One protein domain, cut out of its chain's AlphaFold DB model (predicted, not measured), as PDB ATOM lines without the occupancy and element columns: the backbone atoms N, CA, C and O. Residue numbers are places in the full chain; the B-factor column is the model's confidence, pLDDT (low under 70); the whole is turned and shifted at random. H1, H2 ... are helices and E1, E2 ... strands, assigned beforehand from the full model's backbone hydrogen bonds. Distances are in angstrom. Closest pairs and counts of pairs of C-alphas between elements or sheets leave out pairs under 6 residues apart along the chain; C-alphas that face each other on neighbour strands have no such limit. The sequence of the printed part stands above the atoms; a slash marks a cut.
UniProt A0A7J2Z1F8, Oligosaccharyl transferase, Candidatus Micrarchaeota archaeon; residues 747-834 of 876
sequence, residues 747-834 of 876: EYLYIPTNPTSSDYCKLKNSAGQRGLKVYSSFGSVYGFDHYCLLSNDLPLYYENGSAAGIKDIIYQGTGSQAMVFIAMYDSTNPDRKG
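This is residues 747 to 834 of the 876 residues of the protein "Oligosaccharyl transferase" of Candidatus Micrarchaeota archaeon (UniProt A0A7J2Z1F8). The model is a strongly twisted antiparallel sheet in which the hairpin of long strands E5 and E6 makes one side and E1 joins E6 to the branching strand E3. E3 pairs with E2 and E1 along one side and with E4 along the other, and the long link of residues 790 to 805 runs from edge strand E4 across to edge strand E5, which do not pair. The 88 printed residues hold, along the chain, E1, E2, E3, the short helix H1, E4, E5 and E6; the class is mostly strand, though under half of the residues, 42, are in named elements. The whole is compact and rounded, with a radius of gyration of the C-alphas of 12.4 A and spans of 34 by 30 by 24 A.

E1 is residues 748 to 752, 13.0 A long, and begins with C-alpha 748 at (59.405, 18.460, 87.309). E2 is residues 760 to 764, 9.3 A, and E3 is residues 770 to 776, 18.4 A. H1 is residues 779 to 782, 5.5 A, and E4 is residues 786 to 789, 9.7 A. E5, the longest strand by residues, is residues 806 to 814, 20.2 A. E6 is residues 818 to 825, 21.7 A, and ends with C-alpha 825 at (68.233, 21.287, 95.602).

E1 has E3 on one side and E6 on the other. E1 and E3 are antiparallel at 140 degrees, with N 750 and O 775 2.8 A apart, within hydrogen-bond range. E1 and E6 are antiparallel at 142 degrees, with N 749 and O 821 at 2.8 A. E2 and E3 form a hairpin, with N 761 and O 771 at 2.8 A. The pairing of E3 is staggered: with E2 over residues 770 to 772, with E4 over 772 to 775 and with E1 over 775 to 776. For E3 and E4, N 774 and O 787 are 2.8 A apart. E5 and E6 form a hairpin, antiparallel at 151 degrees, with N 810 and O 822 at 2.9 A. E4 and E5 are apart, as are E3 and E5. H1 is only just on the sheet, with 5 pairs of C-alphas within 10 A, and only grazes it. H1 is too short for an O i to N i+4 pair, and its one O i to N i+3 pair is not within range.

The two C-alphas farthest apart, those of Ser 757 and Ser 827, are 35.9 A apart. The printed part has no cut. The link E4 to E5, 16 residues, is long. The mean pLDDT of the printed part is 87.6, and no printed residue is under 70.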
ATOM      1  N   GLU A 747      59.524  19.334  91.874       91.81
ATOM      2  CA  GLU A 747      59.591  20.199  90.696       91.81
ATOM      3  C   GLU A 747      60.054  19.376  89.488       91.81
ATOM      4  O   GLU A 747      61.234  19.043  89.342       91.81
ATOM      5  N   TYR A 748      59.110  19.045  88.610       91.44
ATOM      6  CA  TYR A 748      59.405  18.460  87.309       91.44
ATOM      7  C   TYR A 748      59.860  19.530  86.317       91.44
ATOM      8  O   TYR A 748      59.222  20.579  86.182       91.44
ATOM      9  N   LEU A 749      60.938  19.222  85.599       92.94
ATOM     10  CA  LEU A 749      61.531  20.013  84.532       92.94
ATOM     11  C   LEU A 749      61.300  19.314  83.190       92.94
ATOM     12  O   LEU A 749      61.607  18.129  83.046       92.94
ATOM     13  N   TYR A 750      60.809  20.055  82.203       93.56
ATOM     14  CA  TYR A 750      60.516  19.553  80.863       93.56
ATOM     15  C   TYR A 750      61.447  20.205  79.845       93.56
ATOM     16  O   TYR A 750      61.401  21.419  79.625       93.56
ATOM     17  N   ILE A 751      62.280  19.386  79.207       92.62
ATOM     18  CA  ILE A 751      63.207  19.809  78.154       92.62
ATOM     19  C   ILE A 751      62.665  19.321  76.805       92.62
ATOM     20  O   ILE A 751      62.577  18.105  76.612       92.62
ATOM     21  N   PRO A 752      62.304  20.213  75.864       91.81
ATOM     22  CA  PRO A 752      61.774  19.813  74.561       91.81
ATOM     23  C   PRO A 752      62.726  18.881  73.803       91.81
ATOM     24  O   PRO A 752      63.918  19.163  73.692       91.81
ATOM     25  N   THR A 753      62.205  17.784  73.247       88.25
ATOM     26  CA  THR A 753      63.009  16.839  72.447       88.25
ATOM     27  C   THR A 753      63.281  17.359  71.037       88.25
ATOM     28  O   THR A 753      64.350  17.115  70.488       88.25
ATOM     29  N   ASN A 754      62.332  18.110  70.470       88.31
ATOM     30  CA  ASN A 754      62.427  18.752  69.159       88.31
ATOM     31  C   ASN A 754      62.124  20.255  69.301       88.31
ATOM     32  O   ASN A 754      60.994  20.675  69.038       88.31
ATOM     33  N   PRO A 755      63.091  21.066  69.765       88.19
ATOM     34  CA  PRO A 755      62.848  22.464  70.100       88.19
ATOM     35  C   PRO A 755      62.532  23.318  68.869       88.19
ATOM     36  O   PRO A 755      63.201  23.248  67.836       88.19
ATOM     37  N   THR A 756      61.530  24.179  69.010       91.12
ATOM     38  CA  THR A 756      61.106  25.163  68.007       91.12
ATOM     39  C   THR A 756      61.663  26.555  68.325       91.12
ATOM     40  O   THR A 756      62.291  26.777  69.358       91.12
ATOM     41  N   SER A 757      61.441  27.547  67.455       86.44
ATOM     42  CA  SER A 757      61.944  28.918  67.664       86.44
ATOM     43  C   SER A 757      61.404  29.598  68.936       86.44
ATOM     44  O   SER A 757      62.065  30.496  69.471       86.44
ATOM     45  N   SER A 758      60.244  29.166  69.445       89.50
ATOM     46  CA  SER A 758      59.661  29.622  70.715       89.50
ATOM     47  C   SER A 758      60.300  28.994  71.955       89.50
ATOM     48  O   SER A 758      60.147  29.552  73.045       89.50
ATOM     49  N   ASP A 759      61.051  27.901  71.798       92.50
ATOM     50  CA  ASP A 759      61.690  27.153  72.890       92.50
ATOM     51  C   ASP A 759      63.084  27.677  73.244       92.50
ATOM     52  O   ASP A 759      63.813  27.051  74.005       92.50
ATOM     53  N   TYR A 760      63.463  28.848  72.735       92.81
ATOM     54  CA  TYR A 760      64.727  29.497  73.074       92.81
ATOM     55  C   TYR A 760      64.501  30.714  73.974       92.81
ATOM     56  O   TYR A 760      63.625  31.549  73.724       92.81
ATOM     57  N   CYS A 761      65.331  30.856  74.999       91.56
ATOM     58  CA  CYS A 761      65.356  31.995  75.908       91.56
ATOM     59  C   CYS A 761      65.811  33.287  75.224       91.56
ATOM     60  O   CYS A 761      66.363  33.268  74.117       91.56
ATOM     61  N   LYS A 762      65.594  34.436  75.873       90.56
ATOM     62  CA  LYS A 762      66.236  35.695  75.452       90.56
ATOM     63  C   LYS A 762      67.706  35.718  75.865       90.56
ATOM     64  O   LYS A 762      68.530  36.280  75.142       90.56
ATOM     65  N   LEU A 763      68.018  35.073  76.988       90.62
ATOM     66  CA  LEU A 763      69.372  34.903  77.502       90.62
ATOM     67  C   LEU A 763      70.269  34.146  76.503       90.62
ATOM     68  O   LEU A 763      69.849  33.160  75.888       90.62
ATOM     69  N   LYS A 764      71.507  34.622  76.339       89.81
ATOM     70  CA  LYS A 764      72.511  34.056  75.428       89.81
ATOM     71  C   LYS A 764      73.746  33.602  76.198       89.81
ATOM     72  O   LYS A 764      74.113  34.228  77.188       89.81
ATOM     73  N   ASN A 765      74.394  32.542  75.724       87.00
ATOM     74  CA  ASN A 765      75.686  32.101  76.237       87.00
ATOM     75  C   ASN A 765      76.826  33.026  75.762       87.00
ATOM     76  O   ASN A 765      76.622  33.939  74.956       87.00
ATOM     77  N   SER A 766      78.045  32.779  76.247       82.50
ATOM     78  CA  SER A 766      79.249  33.550  75.898       82.50
ATOM     79  C   SER A 766      79.598  33.526  74.401       82.50
ATOM     80  O   SER A 766      80.260  34.441  73.919       82.50
ATOM     81  N   ALA A 767      79.112  32.530  73.654       84.06
ATOM     82  CA  ALA A 767      79.247  32.420  72.201       84.06
ATOM     83  C   ALA A 767      78.097  33.097  71.421       84.06
ATOM     84  O   ALA A 767      78.041  33.015  70.195       84.06
ATOM     85  N   GLY A 768      77.159  33.762  72.108       83.50
ATOM     86  CA  GLY A 768      76.028  34.470  71.502       83.50
ATOM     87  C   GLY A 768      74.840  33.586  71.098       83.50
ATOM     88  O   GLY A 768      73.886  34.096  70.501       83.50
ATOM     89  N   GLN A 769      74.856  32.293  71.433       86.50
ATOM     90  CA  GLN A 769      73.752  31.361  71.178       86.50
ATOM     91  C   GLN A 769      72.679  31.504  72.260       86.50
ATOM     92  O   GLN A 769      72.998  31.659  73.436       86.50
ATOM     93  N   ARG A 770      71.401  31.464  71.874       89.81
ATOM     94  CA  ARG A 770      70.277  31.547  72.822       89.81
ATOM     95  C   ARG A 770      70.186  30.259  73.640       89.81
ATOM     96  O   ARG A 770      70.312  29.180  73.069       89.81
ATOM     97  N   GLY A 771      69.930  30.381  74.941       89.06
ATOM     98  CA  GLY A 771      69.671  29.226  75.802       89.06
ATOM     99  C   GLY A 771      68.393  28.489  75.417       89.06
ATOM    100  O   GLY A 771      67.472  29.098  74.871       89.06
ATOM    101  N   LEU A 772      68.323  27.199  75.729       93.00
ATOM    102  CA  LEU A 772      67.116  26.393  75.568       93.00
ATOM    103  C   LEU A 772      66.190  26.590  76.777       93.00
ATOM    104  O   LEU A 772      66.659  26.632  77.914       93.00
ATOM    105  N   LYS A 773      64.882  26.711  76.545       93.94
ATOM    106  CA  LYS A 773      63.892  26.766  77.621       93.94
ATOM    107  C   LYS A 773      63.737  25.402  78.278       93.94
ATOM    108  O   LYS A 773      63.561  24.389  77.604       93.94
ATOM    109  N   VAL A 774      63.741  25.412  79.602       93.69
ATOM    110  CA  VAL A 774      63.419  24.271  80.455       93.69
ATOM    111  C   VAL A 774      62.166  24.641  81.233       93.69
ATOM    112  O   VAL A 774      62.224  25.471  82.139       93.69
ATOM    113  N   TYR A 775      61.021  24.087  80.844       93.44
ATOM    114  CA  TYR A 775      59.739  24.424  81.465       93.44
ATOM    115  C   TYR A 775      59.636  23.780  82.844       93.44
ATOM    116  O   TYR A 775      60.043  22.631  83.017       93.44
ATOM    117  N   SER A 776      59.082  24.503  83.816       92.00
ATOM    118  CA  SER A 776      58.901  23.995  85.178       92.00
ATOM    119  C   SER A 776      57.428  23.724  85.470       92.00
ATOM    120  O   SER A 776      56.569  24.568  85.219       92.00
ATOM    121  N   SER A 777      57.137  22.566  86.066       89.19
ATOM    122  CA  SER A 777      55.807  22.236  86.612       89.19
ATOM    123  C   SER A 777      55.313  23.239  87.663       89.19
ATOM    124  O   SER A 777      54.111  23.390  87.858       89.19
ATOM    125  N   PHE A 778      56.222  23.967  88.308       88.31
ATOM    126  CA  PHE A 778      55.912  24.986  89.310       88.31
ATOM    127  C   PHE A 778      55.661  26.368  88.732       88.31
ATOM    128  O   PHE A 778      55.356  27.305  89.476       88.31
ATOM    129  N   GLY A 779      55.764  26.506  87.416       80.38
ATOM    130  CA  GLY A 779      55.780  27.818  86.822       80.38
ATOM    131  C   GLY A 779      54.493  28.611  86.989       80.38
ATOM    132  O   GLY A 779      54.524  29.780  87.376       80.38
ATOM    133  N   SER A 780      53.354  27.938  86.832       76.44
ATOM    134  CA  SER A 780      52.025  28.517  87.052       76.44
ATOM    135  C   SER A 780      51.749  28.867  88.518       76.44
ATOM    136  O   SER A 780      50.956  29.764  88.792       76.44
ATOM    137  N   VAL A 781      52.404  28.182  89.460       83.56
ATOM    138  CA  VAL A 781      52.185  28.349  90.905       83.56
ATOM    139  C   VAL A 781      53.025  29.494  91.471       83.56
ATOM    140  O   VAL A 781      52.545  30.266  92.295       83.56
ATOM    141  N   TYR A 782      54.273  29.620  91.016       85.06
ATOM    142  CA  TYR A 782      55.242  30.591  91.539       85.06
ATOM    143  C   TYR A 782      55.521  31.757  90.576       85.06
ATOM    144  O   TYR A 782      56.397  32.577  90.843       85.06
ATOM    145  N   GLY A 783      54.781  31.850  89.467       83.81
ATOM    146  CA  GLY A 783      54.811  32.991  88.549       83.81
ATOM    147  C   GLY A 783      56.043  33.063  87.641       83.81
ATOM    148  O   GLY A 783      56.491  34.165  87.327       83.81
ATOM    149  N   PHE A 784      56.609  31.923  87.225       87.00
ATOM    150  CA  PHE A 784      57.739  31.865  86.283       87.00
ATOM    151  C   PHE A 784      57.594  30.680  85.315       87.00
ATOM    152  O   PHE A 784      57.546  29.553  85.755       87.00
ATOM    153  N   ASP A 785      57.571  30.856  83.997       83.75
ATOM    154  CA  ASP A 785      57.221  29.714  83.123       83.75
ATOM    155  C   ASP A 785      58.375  28.719  82.874       83.75
ATOM    156  O   ASP A 785      58.158  27.513  82.713       83.75
ATOM    157  N   HIS A 786      59.617  29.207  82.819       92.19
ATOM    158  CA  HIS A 786      60.772  28.415  82.392       92.19
ATOM    159  C   HIS A 786      62.097  28.918  82.971       92.19
ATOM    160  O   HIS A 786      62.249  30.092  83.316       92.19
ATOM    161  N   TYR A 787      63.080  28.022  82.996       93.81
ATOM    162  CA  TYR A 787      64.498  28.341  83.122       93.81
ATOM    163  C   TYR A 787      65.191  28.302  81.754       93.81
ATOM    164  O   TYR A 787      64.632  27.849  80.756       93.81
ATOM    165  N   CYS A 788      66.437  28.754  81.718       93.19
ATOM    166  CA  CYS A 788      67.290  28.836  80.547       93.19
ATOM    167  C   CYS A 788      68.530  27.971  80.733       93.19
ATOM    168  O   CYS A 788      69.362  28.232  81.603       93.19
ATOM    169  N   LEU A 789      68.660  26.959  79.881       93.00
ATOM    170  CA  LEU A 789      69.820  26.089  79.783       93.00
ATOM    171  C   LEU A 789      70.788  26.681  78.748       93.00
ATOM    172  O   LEU A 789      70.516  26.674  77.546       93.00
ATOM    173  N   LEU A 790      71.888  27.274  79.219       88.44
ATOM    174  CA  LEU A 790      72.870  27.975  78.372       88.44
ATOM    175  C   LEU A 790      73.981  27.065  77.823       88.44
ATOM    176  O   LEU A 790      74.675  27.445  76.876       88.44
ATOM    177  N   SER A 791      74.161  25.894  78.429       81.56
ATOM    178  CA  SER A 791      75.154  24.877  78.073       81.56
ATOM    179  C   SER A 791      74.530  23.488  78.210       81.56
ATOM    180  O   SER A 791      73.417  23.387  78.708       81.56
ATOM    181  N   ASN A 792      75.210  22.416  77.800       77.69
ATOM    182  CA  ASN A 792      74.668  21.060  77.972       77.69
ATOM    183  C   ASN A 792      74.592  20.609  79.444       77.69
ATOM    184  O   ASN A 792      73.973  19.586  79.717       77.69
ATOM    185  N   ASP A 793      75.173  21.380  80.368       78.75
ATOM    186  CA  ASP A 793      75.246  21.069  81.792       78.75
ATOM    187  C   ASP A 793      74.626  22.181  82.660       78.75
ATOM    188  O   ASP A 793      74.412  23.318  82.218       78.75
ATOM    189  N   LEU A 794      74.354  21.833  83.925       85.44
ATOM    190  CA  LEU A 794      73.951  22.761  84.986       85.44
ATOM    191  C   LEU A 794      75.015  23.858  85.215       85.44
ATOM    192  O   LEU A 794      76.205  23.612  85.005       85.44
ATOM    193  N   PRO A 795      74.628  25.056  85.701       88.75
ATOM    194  CA  PRO A 795      73.324  25.410  86.270       88.75
ATOM    195  C   PRO A 795      72.296  25.910  85.241       88.75
ATOM    196  O   PRO A 795      72.627  26.356  84.144       88.75
ATOM    197  N   LEU A 796      71.021  25.863  85.633       91.38
ATOM    198  CA  LEU A 796      69.931  26.543  84.929       91.38
ATOM    199  C   LEU A 796      69.879  28.020  85.341       91.38
ATOM    200  O   LEU A 796      70.268  28.360  86.452       91.38
ATOM    201  N   TYR A 797      69.386  28.899  84.468       92.19
ATOM    202  CA  TYR A 797      69.312  30.342  84.726       92.19
ATOM    203  C   TYR A 797      67.891  30.879  84.574       92.19
ATOM    204  O   TYR A 797      67.130  30.413  83.733       92.19
ATOM    205  N   TYR A 798      67.533  31.904  85.333       90.62
ATOM    206  CA  TYR A 798      66.349  32.713  85.051       90.62
ATOM    207  C   TYR A 798      66.616  33.660  83.865       90.62
ATOM    208  O   TYR A 798      67.763  33.964  83.540       90.62
ATOM    209  N   GLU A 799      65.566  34.182  83.220       88.12
ATOM    210  CA  GLU A 799      65.703  35.111  82.074       88.12
ATOM    211  C   GLU A 799      66.431  36.423  82.426       88.12
ATOM    212  O   GLU A 799      66.980  37.085  81.548       88.12
ATOM    213  N   ASN A 800      66.468  36.799  83.707       88.06
ATOM    214  CA  ASN A 800      67.246  37.938  84.208       88.06
ATOM    215  C   ASN A 800      68.757  37.630  84.349       88.06
ATOM    216  O   ASN A 800      69.520  38.517  84.724       88.06
ATOM    217  N   GLY A 801      69.186  36.394  84.069       84.94
ATOM    218  CA  GLY A 801      70.572  35.938  84.154       84.94
ATOM    219  C   GLY A 801      71.011  35.401  85.521       84.94
ATOM    220  O   GLY A 801      72.157  34.972  85.634       84.94
ATOM    221  N   SER A 802      70.155  35.386  86.552       90.31
ATOM    222  CA  SER A 802      70.508  34.771  87.840       90.31
ATOM    223  C   SER A 802      70.482  33.244  87.745       90.31
ATOM    224  O   SER A 802      69.582  32.674  87.130       90.31
ATOM    225  N   ALA A 803      71.461  32.569  88.352       88.88
ATOM    226  CA  ALA A 803      71.485  31.109  88.403       88.88
ATOM    227  C   ALA A 803      70.359  30.592  89.309       88.88
ATOM    228  O   ALA A 803      70.173  31.102  90.411       88.88
ATOM    229  N   ALA A 804      69.629  29.585  88.839       88.19
ATOM    230  CA  ALA A 804      68.695  28.824  89.645       88.19
ATOM    231  C   ALA A 804      69.472  27.879  90.567       88.19
ATOM    232  O   ALA A 804      70.444  27.244  90.156       88.19
ATOM    233  N   GLY A 805      69.011  27.740  91.805       88.19
ATOM    234  CA  GLY A 805      69.615  26.908  92.845       88.19
ATOM    235  C   GLY A 805      69.577  25.386  92.632       88.19
ATOM    236  O   GLY A 805      69.790  24.633  93.584       88.19
ATOM    237  N   ILE A 806      69.291  24.924  91.415       90.19
ATOM    238  CA  ILE A 806      69.185  23.505  91.064       90.19
ATOM    239  C   ILE A 806      70.595  22.918  90.979       90.19
ATOM    240  O   ILE A 806      71.404  23.320  90.143       90.19
ATOM    241  N   LYS A 807      70.886  21.969  91.870       87.50
ATOM    242  CA  LYS A 807      72.208  21.350  92.036       87.50
ATOM    243  C   LYS A 807      72.376  20.090  91.195       87.50
ATOM    244  O   LYS A 807      73.490  19.786  90.783       87.50
ATOM    245  N   ASP A 808      71.286  19.362  90.978       88.38
ATOM    246  CA  ASP A 808      71.262  18.130  90.190       88.38
ATOM    247  C   ASP A 808      69.876  17.940  89.552       88.38
ATOM    248  O   ASP A 808      68.901  18.574  89.969       88.38
ATOM    249  N   ILE A 809      69.786  17.077  88.542       88.81
ATOM    250  CA  ILE A 809      68.531  16.714  87.882       88.81
ATOM    251  C   ILE A 809      68.446  15.200  87.684       88.81
ATOM    252  O   ILE A 809      69.367  14.569  87.174       88.81
ATOM    253  N   ILE A 810      67.318  14.600  88.063       87.62
ATOM    254  CA  ILE A 810      67.114  13.150  87.945       87.62
ATOM    255  C   ILE A 810      66.183  12.876  86.778       87.62
ATOM    256  O   ILE A 810      65.009  13.240  86.822       87.62
ATOM    257  N   TYR A 811      66.687  12.203  85.749       87.94
ATOM    258  CA  TYR A 811      65.888  11.798  84.598       87.94
ATOM    259  C   TYR A 811      64.748  10.855  85.011       87.94
ATOM    260  O   TYR A 811      64.976   9.873  85.711       87.94
ATOM    261  N   GLN A 812      63.528  11.163  84.571       86.25
ATOM    262  CA  GLN A 812      62.320  10.371  84.837       86.25
ATOM    263  C   GLN A 812      61.795   9.650  83.594       86.25
ATOM    264  O   GLN A 812      61.024   8.702  83.708       86.25
ATOM    265  N   GLY A 813      62.192  10.086  82.399       83.56
ATOM    266  CA  GLY A 813      61.728   9.497  81.149       83.56
ATOM    267  C   GLY A 813      61.648  10.510  80.015       83.56
ATOM    268  O   GLY A 813      61.840  11.713  80.197       83.56
ATOM    269  N   THR A 814      61.341  10.012  78.820       80.94
ATOM    270  CA  THR A 814      61.109  10.836  77.632       80.94
ATOM    271  C   THR A 814      59.663  10.665  77.199       80.94
ATOM    272  O   THR A 814      59.259   9.583  76.780       80.94
ATOM    273  N   GLY A 815      58.879  11.735  77.311       76.19
ATOM    274  CA  GLY A 815      57.554  11.823  76.711       76.19
ATOM    275  C   GLY A 815      57.633  12.099  75.207       76.19
ATOM    276  O   GLY A 815      58.704  12.324  74.646       76.19
ATOM    277  N   SER A 816      56.479  12.142  74.540       74.06
ATOM    278  CA  SER A 816      56.403  12.387  73.090       74.06
ATOM    279  C   SER A 816      56.952  13.755  72.658       74.06
ATOM    280  O   SER A 816      57.373  13.901  71.513       74.06
ATOM    281  N   GLN A 817      56.959  14.746  73.556       84.12
ATOM    282  CA  GLN A 817      57.361  16.128  73.255       84.12
ATOM    283  C   GLN A 817      58.523  16.656  74.111       84.12
ATOM    284  O   GLN A 817      59.156  17.640  73.732       84.12
ATOM    285  N   ALA A 818      58.825  16.024  75.248       89.75
ATOM    286  CA  ALA A 818      59.850  16.500  76.173       89.75
ATOM    287  C   ALA A 818      60.476  15.364  76.988       89.75
ATOM    288  O   ALA A 818      59.815  14.382  77.327       89.75
ATOM    289  N   MET A 819      61.746  15.535  77.342       89.81
ATOM    290  CA  MET A 819      62.404  14.788  78.409       89.81
ATOM    291  C   MET A 819      61.991  15.376  79.757       89.81
ATOM    292  O   MET A 819      61.941  16.598  79.905       89.81
ATOM    293  N   VAL A 820      61.697  14.511  80.722       91.69
ATOM    294  CA  VAL A 820      61.220  14.888  82.053       91.69
ATOM    295  C   VAL A 820      62.312  14.600  83.075       91.69
ATOM    296  O   VAL A 820      62.870  13.502  83.105       91.69
ATOM    297  N   PHE A 821      62.591  15.577  83.930       91.44
ATOM    298  CA  PHE A 821      63.551  15.463  85.023       91.44
ATOM    299  C   PHE A 821      62.930  15.949  86.332       91.44
ATOM    300  O   PHE A 821      62.020  16.767  86.310       91.44
ATOM    301  N   ILE A 822      63.442  15.488  87.470       91.19
ATOM    302  CA  ILE A 822      63.166  16.068  88.789       91.19
ATOM    303  C   ILE A 822      64.313  17.008  89.149       91.19
ATOM    304  O   ILE A 822      65.473  16.602  89.084       91.19
ATOM    305  N   ALA A 823      63.998  18.239  89.546       91.69
ATOM    306  CA  ALA A 823      64.984  19.176  90.068       91.69
ATOM    307  C   ALA A 823      65.403  18.797  91.495       91.69
ATOM    308  O   ALA A 823      64.553  18.521  92.346       91.69
ATOM    309  N   MET A 824      66.706  18.836  91.770       90.44
ATOM    310  CA  MET A 824      67.281  18.578  93.089       90.44
ATOM    311  C   MET A 824      67.952  19.832  93.639       90.44
ATOM    312  O   MET A 824      68.690  20.522  92.935       90.44
ATOM    313  N   TYR A 825      67.745  20.092  94.926       89.00
ATOM    314  CA  TYR A 825      68.233  21.287  95.602       89.00
ATOM    315  C   TYR A 825      69.065  20.922  96.831       89.00
ATOM    316  O   TYR A 825      68.862  19.877  97.437       89.00
ATOM    317  N   ASP A 826      69.952  21.815  97.268       82.38
ATOM    318  CA  ASP A 826      70.673  21.668  98.546       82.38
ATOM    319  C   ASP A 826      69.852  22.183  99.731       82.38
ATOM    320  O   ASP A 826      69.113  23.144  99.538       82.38
ATOM    321  N   SER A 827      69.990  21.575 100.919       75.25
ATOM    322  CA  SER A 827      69.155  21.765 102.131       75.25
ATOM    323  C   SER A 827      68.858  23.227 102.461       75.25
ATOM    324  O   SER A 827      67.747  23.584 102.847       75.25
ATOM    325  N   THR A 828      69.839  24.091 102.220       79.38
ATOM    326  CA  THR A 828      69.822  25.514 102.556       79.38
ATOM    327  C   THR A 828      69.466  26.432 101.384       79.38
ATOM    328  O   THR A 828      69.611  27.648 101.505       79.38
ATOM    329  N   ASN A 829      69.084  25.896 100.221       83.69
ATOM    330  CA  ASN A 829      68.912  26.700  99.015       83.69
ATOM    331  C   ASN A 829      67.570  27.463  99.023       83.69
ATOM    332  O   ASN A 829      66.520  26.820  99.074       83.69
ATOM    333  N   PRO A 830      67.576  28.807  98.924       81.69
ATOM    334  CA  PRO A 830      66.353  29.610  98.946       81.69
ATOM    335  C   PRO A 830      65.472  29.436  97.699       81.69
ATOM    336  O   PRO A 830      64.286  29.748  97.760       81.69
ATOM    337  N   ASP A 831      66.012  28.916  96.590       82.50
ATOM    338  CA  ASP A 831      65.248  28.644  95.364       82.50
ATOM    339  C   ASP A 831      64.419  27.351  95.437       82.50
ATOM    340  O   ASP A 831      63.701  27.033  94.486       82.50
ATOM    341  N   ARG A 832      64.505  26.602  96.545       85.56
ATOM    342  CA  ARG A 832      63.647  25.444  96.811       85.56
ATOM    343  C   ARG A 832      62.183  25.868  96.833       85.56
ATOM    344  O   ARG A 832      61.763  26.650  97.682       85.56
ATOM    345  N   LYS A 833      61.392  25.305  95.925       84.19
ATOM    346  CA  LYS A 833      59.949  25.546  95.810       84.19
ATOM    347  C   LYS A 833      59.186  24.283  96.204       84.19
ATOM    348  O   LYS A 833      59.676  23.181  96.015       84.19
ATOM    349  N   GLY A 834      57.983  24.426  96.747       87.25
ATOM    350  CA  GLY A 834      57.149  23.290  97.149       87.25
ATOM    351  C   GLY A 834      57.567  22.594  98.453       87.25
ATOM    352  O   GLY A 834      58.577  22.910  99.082       87.25
TER     353      GLY A 834